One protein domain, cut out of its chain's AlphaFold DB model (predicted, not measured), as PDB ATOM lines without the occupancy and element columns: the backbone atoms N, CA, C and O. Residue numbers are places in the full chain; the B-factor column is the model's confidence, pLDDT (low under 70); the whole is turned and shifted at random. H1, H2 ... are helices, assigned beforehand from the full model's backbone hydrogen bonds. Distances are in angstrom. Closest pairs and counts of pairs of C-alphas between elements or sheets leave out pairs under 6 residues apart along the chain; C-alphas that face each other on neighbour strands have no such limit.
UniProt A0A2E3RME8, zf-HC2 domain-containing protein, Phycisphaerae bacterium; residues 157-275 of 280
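What this domain is: This is residues 157 to 275 of the 280 residues of the protein "zf-HC2 domain-containing protein" of Phycisphaerae bacterium (UniProt A0A2E3RME8). H4, the longest helix, and H3 lie side by side as a cover that crosses over H1, the helix at the core. H6 runs back along H1, H5 meets its last residues at a slant, and H2 folds back near that same end. The 119 printed residues have six named helices, H1 to H6 in order, and no named strand: all helix. The whole is compact, with a radius of gyration of the C-alphas of 13.8 A and spans of 37 by 31 by 26 A.

Where its parts are: Find C-alpha 225 at (177.448, 191.630, 189.368); from there H4 runs 26.3 A to residue 243. H1, residues 175 to 192, begins at C-alpha (167.864, 190.272, 206.682) and is 26.7 A long. H5, residues 248 to 261, is 20.2 A long. Look for H2 at residues 198 to 207, H3 at 210 to 219 and H6 at 263 to 270, ending at C-alpha (172.054, 182.781, 196.944).

How they stand to each other: Start at the hubs, H1 and H4, which only just touch, with 3 pairs of C-alphas within 8 A; the closest, Cys 183 and Thr 234, are 7.2 A apart. H3 and H4 form a helical hairpin at 18 degrees, only just touching, with C-alphas 217 and 231 closest at 7.1 A. H1 touches H6 at a shallow tilt of 22 degrees, opposite ways; C-alphas 184 and 264 are closest at 4.9 A. With residues 187 to 191 alone H1 touches H5, C-alphas 191 and 255 being closest at 5.5 A. H2 is close to H1 but not clearly touching, C-alphas 189 and 204 being closest at 7.6 A. Each O i to N i+4 pair is within hydrogen-bond range in H2 to H6, and 12 of 14 in H1.

The domain as a whole: The printed part has no cut, and the five links between helices are tight. Residues 157 to 174 hold no named element. Model confidence is under 70 at residues 157 to 175, 245 to 246 and 273 to 275.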
ATOM      1  N   VAL A 157     158.723 170.088 205.651       37.66
ATOM      2  CA  VAL A 157     157.752 169.305 204.874       37.66
ATOM      3  C   VAL A 157     157.470 170.007 203.549       37.66
ATOM      4  O   VAL A 157     156.877 171.074 203.560       37.66
ATOM      5  N   LEU A 158     157.942 169.423 202.438       33.62
ATOM      6  CA  LEU A 158     157.349 169.330 201.087       33.62
ATOM      7  C   LEU A 158     158.358 168.591 200.157       33.62
ATOM      8  O   LEU A 158     159.564 168.590 200.403       33.62
ATOM      9  N   ASN A 159     157.850 167.892 199.131       33.72
ATOM     10  CA  ASN A 159     158.568 167.019 198.172       33.72
ATOM     11  C   ASN A 159     159.818 167.718 197.547       33.72
ATOM     12  O   ASN A 159     159.784 168.932 197.362       33.72
ATOM     13  N   PRO A 160     160.899 167.009 197.139       30.55
ATOM     14  CA  PRO A 160     162.246 167.561 196.898       30.55
ATOM     15  C   PRO A 160     162.410 168.451 195.641       30.55
ATOM     16  O   PRO A 160     163.525 168.619 195.153       30.55
ATOM     17  N   GLY A 161     161.323 169.017 195.108       33.53
ATOM     18  CA  GLY A 161     161.318 169.948 193.974       33.53
ATOM     19  C   GLY A 161     161.115 171.426 194.338       33.53
ATOM     20  O   GLY A 161     161.518 172.277 193.558       33.53
ATOM     21  N   SER A 162     160.549 171.754 195.504       41.66
ATOM     22  CA  SER A 162     160.244 173.138 195.918       41.66
ATOM     23  C   SER A 162     161.045 173.520 197.167       41.66
ATOM     24  O   SER A 162     160.549 173.612 198.286       41.66
ATOM     25  N   THR A 163     162.351 173.704 196.968       43.75
ATOM     26  CA  THR A 163     163.353 173.964 198.016       43.75
ATOM     27  C   THR A 163     163.293 175.370 198.624       43.75
ATOM     28  O   THR A 163     163.926 175.603 199.651       43.75
ATOM     29  N   SER A 164     162.536 176.301 198.041       42.03
ATOM     30  CA  SER A 164     162.531 177.720 198.416       42.03
ATOM     31  C   SER A 164     161.961 177.973 199.816       42.03
ATOM     32  O   SER A 164     162.644 178.543 200.660       42.03
ATOM     33  N   MET A 165     160.755 177.501 200.134       40.56
ATOM     34  CA  MET A 165     160.070 177.897 201.379       40.56
ATOM     35  C   MET A 165     160.637 177.282 202.670       40.56
ATOM     36  O   MET A 165     160.634 177.945 203.709       40.56
ATOM     37  N   ILE A 166     161.195 176.067 202.613       39.97
ATOM     38  CA  ILE A 166     161.691 175.327 203.795       39.97
ATOM     39  C   ILE A 166     162.886 176.024 204.470       39.97
ATOM     40  O   ILE A 166     163.183 175.754 205.628       39.97
ATOM     41  N   ASN A 167     163.576 176.949 203.802       43.81
ATOM     42  CA  ASN A 167     164.755 177.601 204.377       43.81
ATOM     43  C   ASN A 167     164.557 179.062 204.795       43.81
ATOM     44  O   ASN A 167     165.473 179.658 205.356       43.81
ATOM     45  N   ALA A 168     163.364 179.631 204.616       41.59
ATOM     46  CA  ALA A 168     163.093 181.029 204.955       41.59
ATOM     47  C   ALA A 168     163.295 181.398 206.439       41.59
ATOM     48  O   ALA A 168     163.536 182.553 206.744       41.59
ATOM     49  N   GLY A 169     163.236 180.420 207.333       40.03
ATOM     50  CA  GLY A 169     163.256 180.543 208.793       40.03
ATOM     51  C   GLY A 169     164.185 179.590 209.518       40.03
ATOM     52  O   GLY A 169     164.369 179.702 210.727       40.03
ATOM     53  N   SER A 170     164.845 178.701 208.774       41.09
ATOM     54  CA  SER A 170     166.118 178.119 209.198       41.09
ATOM     55  C   SER A 170     167.289 179.063 208.882       41.09
ATOM     56  O   SER A 170     168.371 178.901 209.455       41.09
ATOM     57  N   ALA A 171     167.068 180.077 208.031       46.00
ATOM     58  CA  ALA A 171     167.949 181.217 207.838       46.00
ATOM     59  C   ALA A 171     168.020 182.049 209.130       46.00
ATOM     60  O   ALA A 171     167.505 183.156 209.237       46.00
ATOM     61  N   GLY A 172     168.756 181.550 210.126       42.38
ATOM     62  CA  GLY A 172     169.271 182.346 211.244       42.38
ATOM     63  C   GLY A 172     170.299 183.403 210.798       42.38
ATOM     64  O   GLY A 172     171.146 183.822 211.588       42.38
ATOM     65  N   GLY A 173     170.273 183.789 209.522       51.28
ATOM     66  CA  GLY A 173     171.211 184.637 208.820       51.28
ATOM     67  C   GLY A 173     170.497 185.875 208.295       51.28
ATOM     68  O   GLY A 173     169.386 185.806 207.792       51.28
ATOM     69  N   ARG A 174     171.143 187.023 208.525       61.09
ATOM     70  CA  ARG A 174     171.012 188.340 207.871       61.09
ATOM     71  C   ARG A 174     169.702 188.576 207.100       61.09
ATOM     72  O   ARG A 174     169.424 187.881 206.139       61.09
ATOM     73  N   LEU A 175     169.023 189.692 207.404       60.81
ATOM     74  CA  LEU A 175     167.864 190.272 206.682       60.81
ATOM     75  C   LEU A 175     167.858 190.093 205.150       60.81
ATOM     76  O   LEU A 175     166.781 190.087 204.546       60.81
ATOM     77  N   ASP A 176     169.053 189.990 204.567       73.75
ATOM     78  CA  ASP A 176     169.332 189.752 203.164       73.75
ATOM     79  C   ASP A 176     168.844 188.376 202.643       73.75
ATOM     80  O   ASP A 176     168.272 188.305 201.560       73.75
ATOM     81  N   GLU A 177     169.005 187.292 203.409       76.88
ATOM     82  CA  GLU A 177     168.670 185.919 202.985       76.88
ATOM     83  C   GLU A 177     167.153 185.709 202.916       76.88
ATOM     84  O   GLU A 177     166.623 185.307 201.883       76.88
ATOM     85  N   GLN A 178     166.431 186.101 203.966       76.06
ATOM     86  CA  GLN A 178     164.965 186.026 204.028       76.06
ATOM     87  C   GLN A 178     164.269 186.728 202.846       76.06
ATOM     88  O   GLN A 178     163.254 186.243 202.352       76.06
ATOM     89  N   ALA A 179     164.793 187.868 202.382       81.75
ATOM     90  CA  ALA A 179     164.201 188.593 201.257       81.75
ATOM     91  C   ALA A 179     164.309 187.797 199.947       81.75
ATOM     92  O   ALA A 179     163.370 187.785 199.151       81.75
ATOM     93  N   LEU A 180     165.437 187.110 199.741       82.50
ATOM     94  CA  LEU A 180     165.656 186.246 198.583       82.50
ATOM     95  C   LEU A 180     164.724 185.032 198.625       82.50
ATOM     96  O   LEU A 180     164.135 184.692 197.599       82.50
ATOM     97  N   VAL A 181     164.518 184.443 199.807       78.88
ATOM     98  CA  VAL A 181     163.598 183.308 199.966       78.88
ATOM     99  C   VAL A 181     162.149 183.701 199.703       78.88
ATOM    100  O   VAL A 181     161.430 183.012 198.975       78.88
ATOM    101  N   GLN A 182     161.722 184.840 200.252       80.31
ATOM    102  CA  GLN A 182     160.397 185.393 199.981       80.31
ATOM    103  C   GLN A 182     160.196 185.602 198.479       80.31
ATOM    104  O   GLN A 182     159.157 185.224 197.950       80.31
ATOM    105  N   CYS A 183     161.198 186.128 197.771       83.19
ATOM    106  CA  CYS A 183     161.118 186.300 196.322       83.19
ATOM    107  C   CYS A 183     161.002 184.979 195.564       83.19
ATOM    108  O   CYS A 183     160.165 184.883 194.672       83.19
ATOM    109  N   ALA A 184     161.806 183.974 195.918       82.06
ATOM    110  CA  ALA A 184     161.722 182.650 195.305       82.06
ATOM    111  C   ALA A 184     160.313 182.062 195.479       82.06
ATOM    112  O   ALA A 184     159.701 181.620 194.515       82.06
ATOM    113  N   THR A 185     159.750 182.200 196.681       80.75
ATOM    114  CA  THR A 185     158.379 181.785 196.999       80.75
ATOM    115  C   THR A 185     157.342 182.483 196.119       80.75
ATOM    116  O   THR A 185     156.454 181.831 195.578       80.75
ATOM    117  N   VAL A 186     157.448 183.807 195.943       84.38
ATOM    118  CA  VAL A 186     156.535 184.559 195.062       84.38
ATOM    119  C   VAL A 186     156.613 184.038 193.630       84.38
ATOM    120  O   VAL A 186     155.581 183.850 192.991       84.38
ATOM    121  N   LEU A 187     157.826 183.814 193.123       84.56
ATOM    122  CA  LEU A 187     158.035 183.338 191.758       84.56
ATOM    123  C   LEU A 187     157.491 181.920 191.554       84.56
ATOM    124  O   LEU A 187     156.916 181.658 190.501       84.56
ATOM    125  N   ASP A 188     157.608 181.052 192.557       82.75
ATOM    126  CA  ASP A 188     157.050 179.697 192.518       82.75
ATOM    127  C   ASP A 188     155.522 179.724 192.530       82.75
ATOM    128  O   ASP A 188     154.894 179.133 191.653       82.75
ATOM    129  N   LEU A 189     154.918 180.504 193.437       82.38
ATOM    130  CA  LEU A 189     153.468 180.715 193.457       82.38
ATOM    131  C   LEU A 189     152.981 181.205 192.093       82.38
ATOM    132  O   LEU A 189     152.080 180.615 191.506       82.38
ATOM    133  N   MET A 190     153.636 182.227 191.537       82.12
ATOM    134  CA  MET A 190     153.323 182.744 190.205       82.12
ATOM    135  C   MET A 190     153.491 181.705 189.093       82.12
ATOM    136  O   MET A 190     152.745 181.727 188.109       82.12
ATOM    137  N   HIS A 191     154.496 180.837 189.196       83.81
ATOM    138  CA  HIS A 191     154.735 179.787 188.218       83.81
ATOM    139  C   HIS A 191     153.624 178.736 188.247       83.81
ATOM    140  O   HIS A 191     153.256 178.228 187.187       83.81
ATOM    141  N   GLU A 192     153.030 178.462 189.406       80.94
ATOM    142  CA  GLU A 192     151.947 177.487 189.544       80.94
ATOM    143  C   GLU A 192     150.570 178.035 189.134       80.94
ATOM    144  O   GLU A 192     149.789 177.295 188.538       80.94
ATOM    145  N   MET A 193     150.312 179.336 189.308       82.44
ATOM    146  CA  MET A 193     149.003 179.968 189.048       82.44
ATOM    147  C   MET A 193     148.331 179.609 187.717       82.44
ATOM    148  O   MET A 193     148.973 179.597 186.669       82.44
ATOM    149  N   SER A 194     147.013 179.479 187.650       79.31
ATOM    150  CA  SER A 194     146.359 179.330 186.339       79.31
ATOM    151  C   SER A 194     146.413 180.632 185.519       79.31
ATOM    152  O   SER A 194     146.236 181.741 186.027       79.31
ATOM    153  N   ALA A 195     146.656 180.533 184.205       75.50
ATOM    154  CA  ALA A 195     146.663 181.709 183.336       75.50
ATOM    155  C   ALA A 195     145.242 182.290 183.209       75.50
ATOM    156  O   ALA A 195     144.425 181.779 182.444       75.50
ATOM    157  N   GLY A 196     144.979 183.390 183.917       74.12
ATOM    158  CA  GLY A 196     143.692 184.091 183.901       74.12
ATOM    159  C   GLY A 196     142.870 183.965 185.185       74.12
ATOM    160  O   GLY A 196     141.724 184.406 185.181       74.12
ATOM    161  N   ASP A 197     143.434 183.403 186.257       81.19
ATOM    162  CA  ASP A 197     142.806 183.431 187.577       81.19
ATOM    163  C   ASP A 197     143.106 184.762 188.290       81.19
ATOM    164  O   ASP A 197     144.194 184.999 188.817       81.19
ATOM    165  N   GLU A 198     142.145 185.685 188.220       82.62
ATOM    166  CA  GLU A 198     142.238 187.005 188.854       82.62
ATOM    167  C   GLU A 198     142.185 186.919 190.382       82.62
ATOM    168  O   GLU A 198     142.828 187.716 191.066       82.62
ATOM    169  N   GLU A 199     141.442 185.947 190.916       82.62
ATOM    170  CA  GLU A 199     141.267 185.763 192.354       82.62
ATOM    171  C   GLU A 199     142.563 185.251 192.985       82.62
ATOM    172  O   GLU A 199     143.009 185.780 194.003       82.62
ATOM    173  N   GLU A 200     143.226 184.300 192.328       81.81
ATOM    174  CA  GLU A 200     144.527 183.779 192.750       81.81
ATOM    175  C   GLU A 200     145.621 184.861 192.701       81.81
ATOM    176  O   GLU A 200     146.458 184.964 193.602       81.81
ATOM    177  N   LEU A 201     145.581 185.734 191.687       82.19
ATOM    178  CA  LEU A 201     146.525 186.844 191.562       82.19
ATOM    179  C   LEU A 201     146.338 187.882 192.675       82.19
ATOM    180  O   LEU A 201     147.315 188.383 193.237       82.19
ATOM    181  N   GLU A 202     145.087 188.199 193.007       83.25
ATOM    182  CA  GLU A 202     144.762 189.104 194.108       83.25
ATOM    183  C   GLU A 202     145.075 188.474 195.472       83.25
ATOM    184  O   GLU A 202     145.544 189.154 196.386       83.25
ATOM    185  N   TRP A 203     144.919 187.157 195.604       82.69
ATOM    186  CA  TRP A 203     145.327 186.420 196.795       82.69
ATOM    187  C   TRP A 203     146.846 186.486 197.014       82.69
ATOM    188  O   TRP A 203     147.276 186.864 198.106       82.69
ATOM    189  N   ILE A 204     147.664 186.249 195.981       80.62
ATOM    190  CA  ILE A 204     149.132 186.405 196.055       80.62
ATOM    191  C   ILE A 204     149.503 187.840 196.442       80.62
ATOM    192  O   ILE A 204     150.337 188.051 197.327       80.62
ATOM    193  N   ARG A 205     148.835 188.838 195.848       80.88
ATOM    194  CA  ARG A 205     148.999 190.252 196.225       80.88
ATOM    195  C   ARG A 205     148.657 190.522 197.686       80.88
ATOM    196  O   ARG A 205     149.291 191.376 198.295       80.88
ATOM    197  N   SER A 206     147.670 189.819 198.237       76.44
ATOM    198  CA  SER A 206     147.230 189.999 199.622       76.44
ATOM    199  C   SER A 206     148.165 189.360 200.654       76.44
ATOM    200  O   SER A 206     148.259 189.855 201.773       76.44
ATOM    201  N   ILE A 207     148.856 188.272 200.295       71.19
ATOM    202  CA  ILE A 207     149.766 187.555 201.202       71.19
ATOM    203  C   ILE A 207     151.113 188.243 201.293       71.19
ATOM    204  O   ILE A 207     151.716 188.320 202.363       71.19
ATOM    205  N   ILE A 208     151.609 188.721 200.157       71.94
ATOM    206  CA  ILE A 208     152.924 189.329 200.089       71.94
ATOM    207  C   ILE A 208     152.745 190.823 200.313       71.94
ATOM    208  O   ILE A 208     152.222 191.527 199.453       71.94
ATOM    209  N   GLU A 209     153.244 191.327 201.442       80.38
ATOM    210  CA  GLU A 209     153.419 192.765 201.647       80.38
ATOM    211  C   GLU A 209     154.469 193.306 200.663       80.38
ATOM    212  O   GLU A 209     155.643 193.494 200.982       80.38
ATOM    213  N   TYR A 210     154.046 193.521 199.421       79.94
ATOM    214  CA  TYR A 210     154.915 193.801 198.284       79.94
ATOM    215  C   TYR A 210     155.801 195.025 198.490       79.94
ATOM    216  O   TYR A 210     156.989 194.984 198.169       79.94
ATOM    217  N   ASP A 211     155.259 196.080 199.097       80.00
ATOM    218  CA  ASP A 211     156.035 197.273 199.426       80.00
ATOM    219  C   ASP A 211     157.183 196.948 200.389       80.00
ATOM    220  O   ASP A 211     158.289 197.476 200.241       80.00
ATOM    221  N   GLN A 212     156.960 196.044 201.346       83.00
ATOM    222  CA  GLN A 212     158.010 195.594 202.252       83.00
ATOM    223  C   GLN A 212     159.033 194.721 201.528       83.00
ATOM    224  O   GLN A 212     160.234 194.958 201.672       83.00
ATOM    225  N   LEU A 213     158.588 193.752 200.721       85.38
ATOM    226  CA  LEU A 213     159.482 192.877 199.956       85.38
ATOM    227  C   LEU A 213     160.405 193.697 199.045       85.38
ATOM    228  O   LEU A 213     161.623 193.511 199.049       85.38
ATOM    229  N   ARG A 214     159.842 194.684 198.346       86.12
ATOM    230  CA  ARG A 214     160.590 195.617 197.503       86.12
ATOM    231  C   ARG A 214     161.609 196.429 198.304       86.12
ATOM    232  O   ARG A 214     162.780 196.473 197.936       86.12
ATOM    233  N   GLN A 215     161.207 197.007 199.437       86.38
ATOM    234  CA  GLN A 215     162.130 197.737 200.318       86.38
ATOM    235  C   GLN A 215     163.247 196.853 200.885       86.38
ATOM    236  O   GLN A 215     164.326 197.348 201.221       86.38
ATOM    237  N   ARG A 216     162.998 195.555 201.070       85.88
ATOM    238  CA  ARG A 216     164.026 194.604 201.500       85.88
ATOM    239  C   ARG A 216     165.006 194.315 200.371       85.88
ATOM    240  O   ARG A 216     166.204 194.424 200.608       85.88
ATOM    241  N   LEU A 217     164.513 194.054 199.159       87.81
ATOM    242  CA  LEU A 217     165.354 193.875 197.973       87.81
ATOM    243  C   LEU A 217     166.259 195.087 197.715       87.81
ATOM    244  O   LEU A 217     167.439 194.916 197.426       87.81
ATOM    245  N   ASP A 218     165.747 196.306 197.889       87.88
ATOM    246  CA  ASP A 218     166.526 197.537 197.694       87.88
ATOM    247  C   ASP A 218     167.624 197.736 198.752       87.88
ATOM    248  O   ASP A 218     168.595 198.465 198.530       87.88
ATOM    249  N   ARG A 219     167.491 197.094 199.919       87.00
ATOM    250  CA  ARG A 219     168.494 197.138 200.992       87.00
ATOM    251  C   ARG A 219     169.577 196.072 200.850       87.00
ATOM    252  O   ARG A 219     170.591 196.186 201.545       87.00
ATOM    253  N   LEU A 220     169.401 195.094 199.958       87.00
ATOM    254  CA  LEU A 220     170.374 194.029 199.737       87.00
ATOM    255  C   LEU A 220     171.710 194.608 199.276       87.00
ATOM    256  O   LEU A 220     171.838 195.196 198.200       87.00
ATOM    257  N   ARG A 221     172.743 194.417 200.097       82.81
ATOM    258  CA  ARG A 221     174.114 194.792 199.742       82.81
ATOM    259  C   ARG A 221     174.781 193.648 199.002       82.81
ATOM    260  O   ARG A 221     175.455 192.815 199.603       82.81
ATOM    261  N   ILE A 222     174.593 193.642 197.691       86.06
ATOM    262  CA  ILE A 222     175.132 192.617 196.808       86.06
ATOM    263  C   ILE A 222     176.490 193.054 196.274       86.06
ATOM    264  O   ILE A 222     176.642 194.158 195.755       86.06
ATOM    265  N   ASN A 223     177.487 192.184 196.424       86.44
ATOM    266  CA  ASN A 223     178.861 192.486 196.023       86.44
ATOM    267  C   ASN A 223     179.209 191.930 194.637       86.44
ATOM    268  O   ASN A 223     180.212 192.353 194.061       86.44
ATOM    269  N   SER A 224     178.423 190.990 194.100       89.12
ATOM    270  CA  SER A 224     178.674 190.410 192.783       89.12
ATOM    271  C   SER A 224     177.710 190.941 191.718       89.12
ATOM    272  O   SER A 224     176.515 191.125 191.941       89.12
ATOM    273  N   MET A 225     178.237 191.156 190.511       88.44
ATOM    274  CA  MET A 225     177.448 191.630 189.368       88.44
ATOM    275  C   MET A 225     176.352 190.630 188.963       88.44
ATOM    276  O   MET A 225     175.288 191.039 188.508       88.44
ATOM    277  N   HIS A 226     176.606 189.327 189.123       83.00
ATOM    278  CA  HIS A 226     175.653 188.278 188.766       83.00
ATOM    279  C   HIS A 226     174.449 188.259 189.713       83.00
ATOM    280  O   HIS A 226     173.314 188.321 189.253       83.00
ATOM    281  N   GLU A 227     174.691 188.271 191.024       84.12
ATOM    282  CA  GLU A 227     173.630 188.357 192.034       84.12
ATOM    283  C   GLU A 227     172.834 189.665 191.901       84.12
ATOM    284  O   GLU A 227     171.623 189.685 192.108       84.12
ATOM    285  N   GLN A 228     173.495 190.765 191.517       87.31
ATOM    286  CA  GLN A 228     172.816 192.045 191.338       87.31
ATOM    287  C   GLN A 228     171.878 192.017 190.130       87.31
ATOM    288  O   GLN A 228     170.732 192.443 190.248       87.31
ATOM    289  N   LEU A 229     172.320 191.438 189.007       83.62
ATOM    290  CA  LEU A 229     171.460 191.198 187.845       83.62
ATOM    291  C   LEU A 229     170.252 190.329 188.217       83.62
ATOM    292  O   LEU A 229     169.144 190.553 187.733       83.62
ATOM    293  N   LEU A 230     170.466 189.345 189.083       83.94
ATOM    294  CA  LEU A 230     169.435 188.420 189.515       83.94
ATOM    295  C   LEU A 230     168.370 189.101 190.378       83.94
ATOM    296  O   LEU A 230     167.174 188.952 190.124       83.94
ATOM    297  N   VAL A 231     168.796 189.928 191.332       87.44
ATOM    298  CA  VAL A 231     167.888 190.750 192.139       87.44
ATOM    299  C   VAL A 231     167.191 191.816 191.306       87.44
ATOM    300  O   VAL A 231     165.997 192.030 191.490       87.44
ATOM    301  N   ASP A 232     167.875 192.440 190.346       88.19
ATOM    302  CA  ASP A 232     167.247 193.378 189.413       88.19
ATOM    303  C   ASP A 232     166.170 192.693 188.559       88.19
ATOM    304  O   ASP A 232     165.081 193.241 188.378       88.19
ATOM    305  N   THR A 233     166.444 191.478 188.074       85.06
ATOM    306  CA  THR A 233     165.492 190.691 187.273       85.06
ATOM    307  C   THR A 233     164.298 190.253 188.114       85.06
ATOM    308  O   THR A 233     163.156 190.388 187.684       85.06
ATOM    309  N   THR A 234     164.551 189.803 189.342       86.44
ATOM    310  CA  THR A 234     163.518 189.439 190.318       86.44
ATOM    311  C   THR A 234     162.639 190.643 190.649       86.44
ATOM    312  O   THR A 234     161.418 190.559 190.557       86.44
ATOM    313  N   ARG A 235     163.241 191.805 190.932       89.62
ATOM    314  CA  ARG A 235     162.511 193.059 191.158       89.62
ATOM    315  C   ARG A 235     161.641 193.406 189.957       89.62
ATOM    316  O   ARG A 235     160.468 193.711 190.126       89.62
ATOM    317  N   TRP A 236     162.199 193.335 188.749       89.19
ATOM    318  CA  TRP A 236     161.455 193.614 187.525       89.19
ATOM    319  C   TRP A 236     160.266 192.663 187.343       89.19
ATOM    320  O   TRP A 236     159.182 193.123 186.998       89.19
ATOM    321  N   LEU A 237     160.444 191.366 187.614       84.81
ATOM    322  CA  LEU A 237     159.372 190.372 187.557       84.81
ATOM    323  C   LEU A 237     158.254 190.697 188.549       84.81
ATOM    324  O   LEU A 237     157.090 190.763 188.154       84.81
ATOM    325  N   ILE A 238     158.592 190.961 189.811       85.44
ATOM    326  CA  ILE A 238     157.603 191.269 190.848       85.44
ATOM    327  C   ILE A 238     156.887 192.591 190.517       85.44
ATOM    328  O   ILE A 238     155.658 192.627 190.479       85.44
ATOM    329  N   ASP A 239     157.626 193.654 190.174       87.94
ATOM    330  CA  ASP A 239     157.064 194.947 189.755       87.94
ATOM    331  C   ASP A 239     156.119 194.782 188.562       87.94
ATOM    332  O   ASP A 239     155.028 195.359 188.532       87.94
ATOM    333  N   ARG A 240     156.517 193.972 187.573       86.50
ATOM    334  CA  ARG A 240     155.687 193.709 186.402       86.50
ATOM    335  C   ARG A 240     154.421 192.974 186.802       86.50
ATOM    336  O   ARG A 240     153.366 193.368 186.332       86.50
ATOM    337  N   THR A 241     154.491 191.986 187.679       82.19
ATOM    338  CA  THR A 241     153.323 191.212 188.140       82.19
ATOM    339  C   THR A 241     152.318 192.087 188.885       82.19
ATOM    340  O   THR A 241     151.110 191.998 188.658       82.19
ATOM    341  N   MET A 242     152.815 193.021 189.697       81.88
ATOM    342  CA  MET A 242     151.962 193.978 190.402       81.88
ATOM    343  C   MET A 242     151.357 195.031 189.478       81.88
ATOM    344  O   MET A 242     150.209 195.426 189.663       81.88
ATOM    345  N   ALA A 243     152.099 195.467 188.459       82.25
ATOM    346  CA  ALA A 243     151.621 196.447 187.487       82.25
ATOM    347  C   ALA A 243     150.746 195.843 186.376       82.25
ATOM    348  O   ALA A 243     150.022 196.574 185.700       82.25
ATOM    349  N   THR A 244     150.854 194.536 186.136       71.19
ATOM    350  CA  THR A 244     150.143 193.834 185.067       71.19
ATOM    351  C   THR A 244     148.648 193.898 185.357       71.19
ATOM    352  O   THR A 244     148.157 193.369 186.356       71.19
ATOM    353  N   SER A 245     147.918 194.583 184.472       64.06
ATOM    354  CA  SER A 245     146.472 194.391 184.352       64.06
ATOM    355  C   SER A 245     146.220 192.924 184.024       64.06
ATOM    356  O   SER A 245     147.050 192.330 183.350       64.06
ATOM    357  N   THR A 246     145.095 192.361 184.442       63.38
ATOM    358  CA  THR A 246     144.734 190.930 184.442       63.38
ATOM    359  C   THR A 246     144.741 190.197 183.079       63.38
ATOM    360  O   THR A 246     144.119 189.153 182.919       63.38
ATOM    361  N   GLN A 247     145.419 190.721 182.056       81.31
ATOM    362  CA  GLN A 247     145.539 190.149 180.725       81.31
ATOM    363  C   GLN A 247     146.292 188.806 180.767       81.31
ATOM    364  O   GLN A 247     147.504 188.777 181.007       81.31
ATOM    365  N   PRO A 248     145.623 187.683 180.434       82.06
ATOM    366  CA  PRO A 248     146.206 186.340 180.530       82.06
ATOM    367  C   PRO A 248     147.478 186.145 179.694       82.06
ATOM    368  O   PRO A 248     148.327 185.309 180.001       82.06
ATOM    369  N   THR A 249     147.638 186.924 178.620       87.06
ATOM    370  CA  THR A 249     148.820 186.881 177.753       87.06
ATOM    371  C   THR A 249     150.082 187.388 178.440       87.06
ATOM    372  O   THR A 249     151.152 186.837 178.186       87.06
ATOM    373  N   GLU A 250     149.973 188.406 179.300       84.44
ATOM    374  CA  GLU A 250     151.117 188.951 180.041       84.44
ATOM    375  C   GLU A 250     151.558 187.971 181.136       84.44
ATOM    376  O   GLU A 250     152.750 187.695 181.255       84.44
ATOM    377  N   ILE A 251     150.599 187.348 181.836       83.12
ATOM    378  CA  ILE A 251     150.857 186.291 182.831       83.12
ATOM    379  C   ILE A 251     151.569 185.097 182.183       83.12
ATOM    380  O   ILE A 251     152.586 184.626 182.688       83.12
ATOM    381  N   ARG A 252     151.096 184.636 181.017       86.56
ATOM    382  CA  ARG A 252     151.740 183.529 180.291       86.56
ATOM    383  C   ARG A 252     153.182 183.853 179.892       86.56
ATOM    384  O   ARG A 252     154.048 182.994 180.005       86.56
ATOM    385  N   MET A 253     153.440 185.080 179.437       86.12
ATOM    386  CA  MET A 253     154.794 185.520 179.085       86.12
ATOM    387  C   MET A 253     155.708 185.580 180.317       86.12
ATOM    388  O   MET A 253     156.868 185.187 180.228       86.12
ATOM    389  N   LEU A 254     155.194 186.044 181.462       84.19
ATOM    390  CA  LEU A 254     155.936 186.061 182.726       84.19
ATOM    391  C   LEU A 254     156.309 184.646 183.175       84.19
ATOM    392  O   LEU A 254     157.472 184.408 183.485       84.19
ATOM    393  N   LYS A 255     155.367 183.699 183.124       85.88
ATOM    394  CA  LYS A 255     155.625 182.285 183.435       85.88
ATOM    395  C   LYS A 255     156.732 181.687 182.576       85.88
ATOM    396  O   LYS A 255     157.658 181.087 183.110       85.88
ATOM    397  N   GLU A 256     156.660 181.894 181.262       87.12
ATOM    398  CA  GLU A 256     157.676 181.397 180.329       87.12
ATOM    399  C   GLU A 256     159.054 182.021 180.607       87.12
ATOM    400  O   GLU A 256     160.084 181.368 180.449       87.12
ATOM    401  N   LEU A 257     159.092 183.284 181.044       84.62
ATOM    402  CA  LEU A 257     160.338 183.942 181.420       84.62
ATOM    403  C   LEU A 257     160.909 183.382 182.729       84.62
ATOM    404  O   LEU A 257     162.114 183.147 182.793       84.62
ATOM    405  N   ILE A 258     160.070 183.125 183.737       83.62
ATOM    406  CA  ILE A 258     160.476 182.487 185.000       83.62
ATOM    407  C   ILE A 258     161.054 181.093 184.724       83.62
ATOM    408  O   ILE A 258     162.172 180.801 185.140       83.62
ATOM    409  N   GLU A 259     160.350 180.281 183.931       86.19
ATOM    410  CA  GLU A 259     160.766 178.916 183.584       86.19
ATOM    411  C   GLU A 259     162.111 178.890 182.842       86.19
ATOM    412  O   GLU A 259     162.989 178.088 183.146       86.19
ATOM    413  N   ARG A 260     162.319 179.808 181.891       84.38
ATOM    414  CA  ARG A 260     163.555 179.850 181.090       84.38
ATOM    415  C   ARG A 260     164.781 180.343 181.845       84.38
ATOM    416  O   ARG A 260     165.895 180.136 181.369       84.38
ATOM    417  N   THR A 261     164.595 181.096 182.922       82.31
ATOM    418  CA  THR A 261     165.695 181.824 183.565       82.31
ATOM    419  C   THR A 261     166.269 181.099 184.780       82.31
ATOM    420  O   THR A 261     167.306 181.535 185.277       82.31
ATOM    421  N   GLU A 262     165.648 179.999 185.230       86.25
ATOM    422  CA  GLU A 262     166.043 179.245 186.437       86.25
ATOM    423  C   GLU A 262     166.255 180.171 187.659       86.25
ATOM    424  O   GLU A 262     167.094 179.913 188.527       86.25
ATOM    425  N   ILE A 263     165.532 181.302 187.711       82.56
ATOM    426  CA  ILE A 263     165.761 182.352 188.715       82.56
ATOM    427  C   ILE A 263     165.463 181.832 190.114       82.56
ATOM    428  O   ILE A 263     166.225 182.147 191.025       82.56
ATOM    429  N   THR A 264     164.418 181.017 190.295       78.25
ATOM    430  CA  THR A 264     164.100 180.428 191.603       78.25
ATOM    431  C   THR A 264     165.282 179.619 192.143       78.25
ATOM    432  O   THR A 264     165.731 179.863 193.262       78.25
ATOM    433  N   ASP A 265     165.857 178.722 191.340       80.00
ATOM    434  CA  ASP A 265     166.989 177.890 191.763       80.00
ATOM    435  C   ASP A 265     168.213 178.732 192.120       80.00
ATOM    436  O   ASP A 265     168.913 178.477 193.103       80.00
ATOM    437  N   GLN A 266     168.473 179.776 191.337       83.62
ATOM    438  CA  GLN A 266     169.577 180.689 191.599       83.62
ATOM    439  C   GLN A 266     169.337 181.558 192.851       83.62
ATOM    440  O   GLN A 266     170.280 181.775 193.615       83.62
ATOM    441  N   LEU A 267     168.102 182.005 193.113       79.88
ATOM    442  CA  LEU A 267     167.728 182.689 194.360       79.88
ATOM    443  C   LEU A 267     167.924 181.771 195.567       79.88
ATOM    444  O   LEU A 267     168.510 182.189 196.566       79.88
ATOM    445  N   ASN A 268     167.501 180.511 195.457       76.50
ATOM    446  CA  ASN A 268     167.681 179.511 196.505       76.50
ATOM    447  C   ASN A 268     169.172 179.278 196.792       76.50
ATOM    448  O   ASN A 268     169.596 179.283 197.950       76.50
ATOM    449  N   ARG A 269     170.004 179.180 195.749       82.81
ATOM    450  CA  ARG A 269     171.469 179.139 195.895       82.81
ATOM    451  C   ARG A 269     172.025 180.339 196.650       82.81
ATOM    452  O   ARG A 269     172.821 180.158 197.570       82.81
ATOM    453  N   MET A 270     171.604 181.550 196.285       80.56
ATOM    454  CA  MET A 270     172.054 182.781 196.944       80.56
ATOM    455  C   MET A 270     171.633 182.852 198.412       80.56
ATOM    456  O   MET A 270     172.394 183.336 199.244       80.56
ATOM    457  N   ALA A 271     170.447 182.340 198.737       78.06
ATOM    458  CA  ALA A 271     169.955 182.244 200.105       78.06
ATOM    459  C   ALA A 271     170.610 181.102 200.913       78.06
ATOM    460  O   ALA A 271     170.247 180.882 202.063       78.06
ATOM    461  N   GLY A 272     171.572 180.366 200.338       78.44
ATOM    462  CA  GLY A 272     172.272 179.278 201.027       78.44
ATOM    463  C   GLY A 272     171.422 178.019 201.227       78.44
ATOM    464  O   GLY A 272     171.750 177.188 202.071       78.44
ATOM    465  N   ILE A 273     170.347 177.873 200.450       69.38
ATOM    466  CA  ILE A 273     169.357 176.788 200.555       69.38
ATOM    467  C   ILE A 273     169.866 175.498 199.900       69.38
ATOM    468  O   ILE A 273     169.378 174.409 200.200       69.38
ATOM    469  N   GLU A 274     170.854 175.587 199.005       63.62
ATOM    470  CA  GLU A 274     171.232 174.458 198.159       63.62
ATOM    471  C   GLU A 274     171.928 173.320 198.939       63.62
ATOM    472  O   GLU A 274     173.084 173.403 199.352       63.62
ATOM    473  N   SER A 275     171.142 172.251 199.120       48.28
ATOM    474  CA  SER A 275     171.447 170.850 199.431       48.28
ATOM    475  C   SER A 275     172.635 170.568 200.357       48.28
ATOM    476  O   SER A 275     173.737 170.195 199.948       48.28
TER     477      SER A 275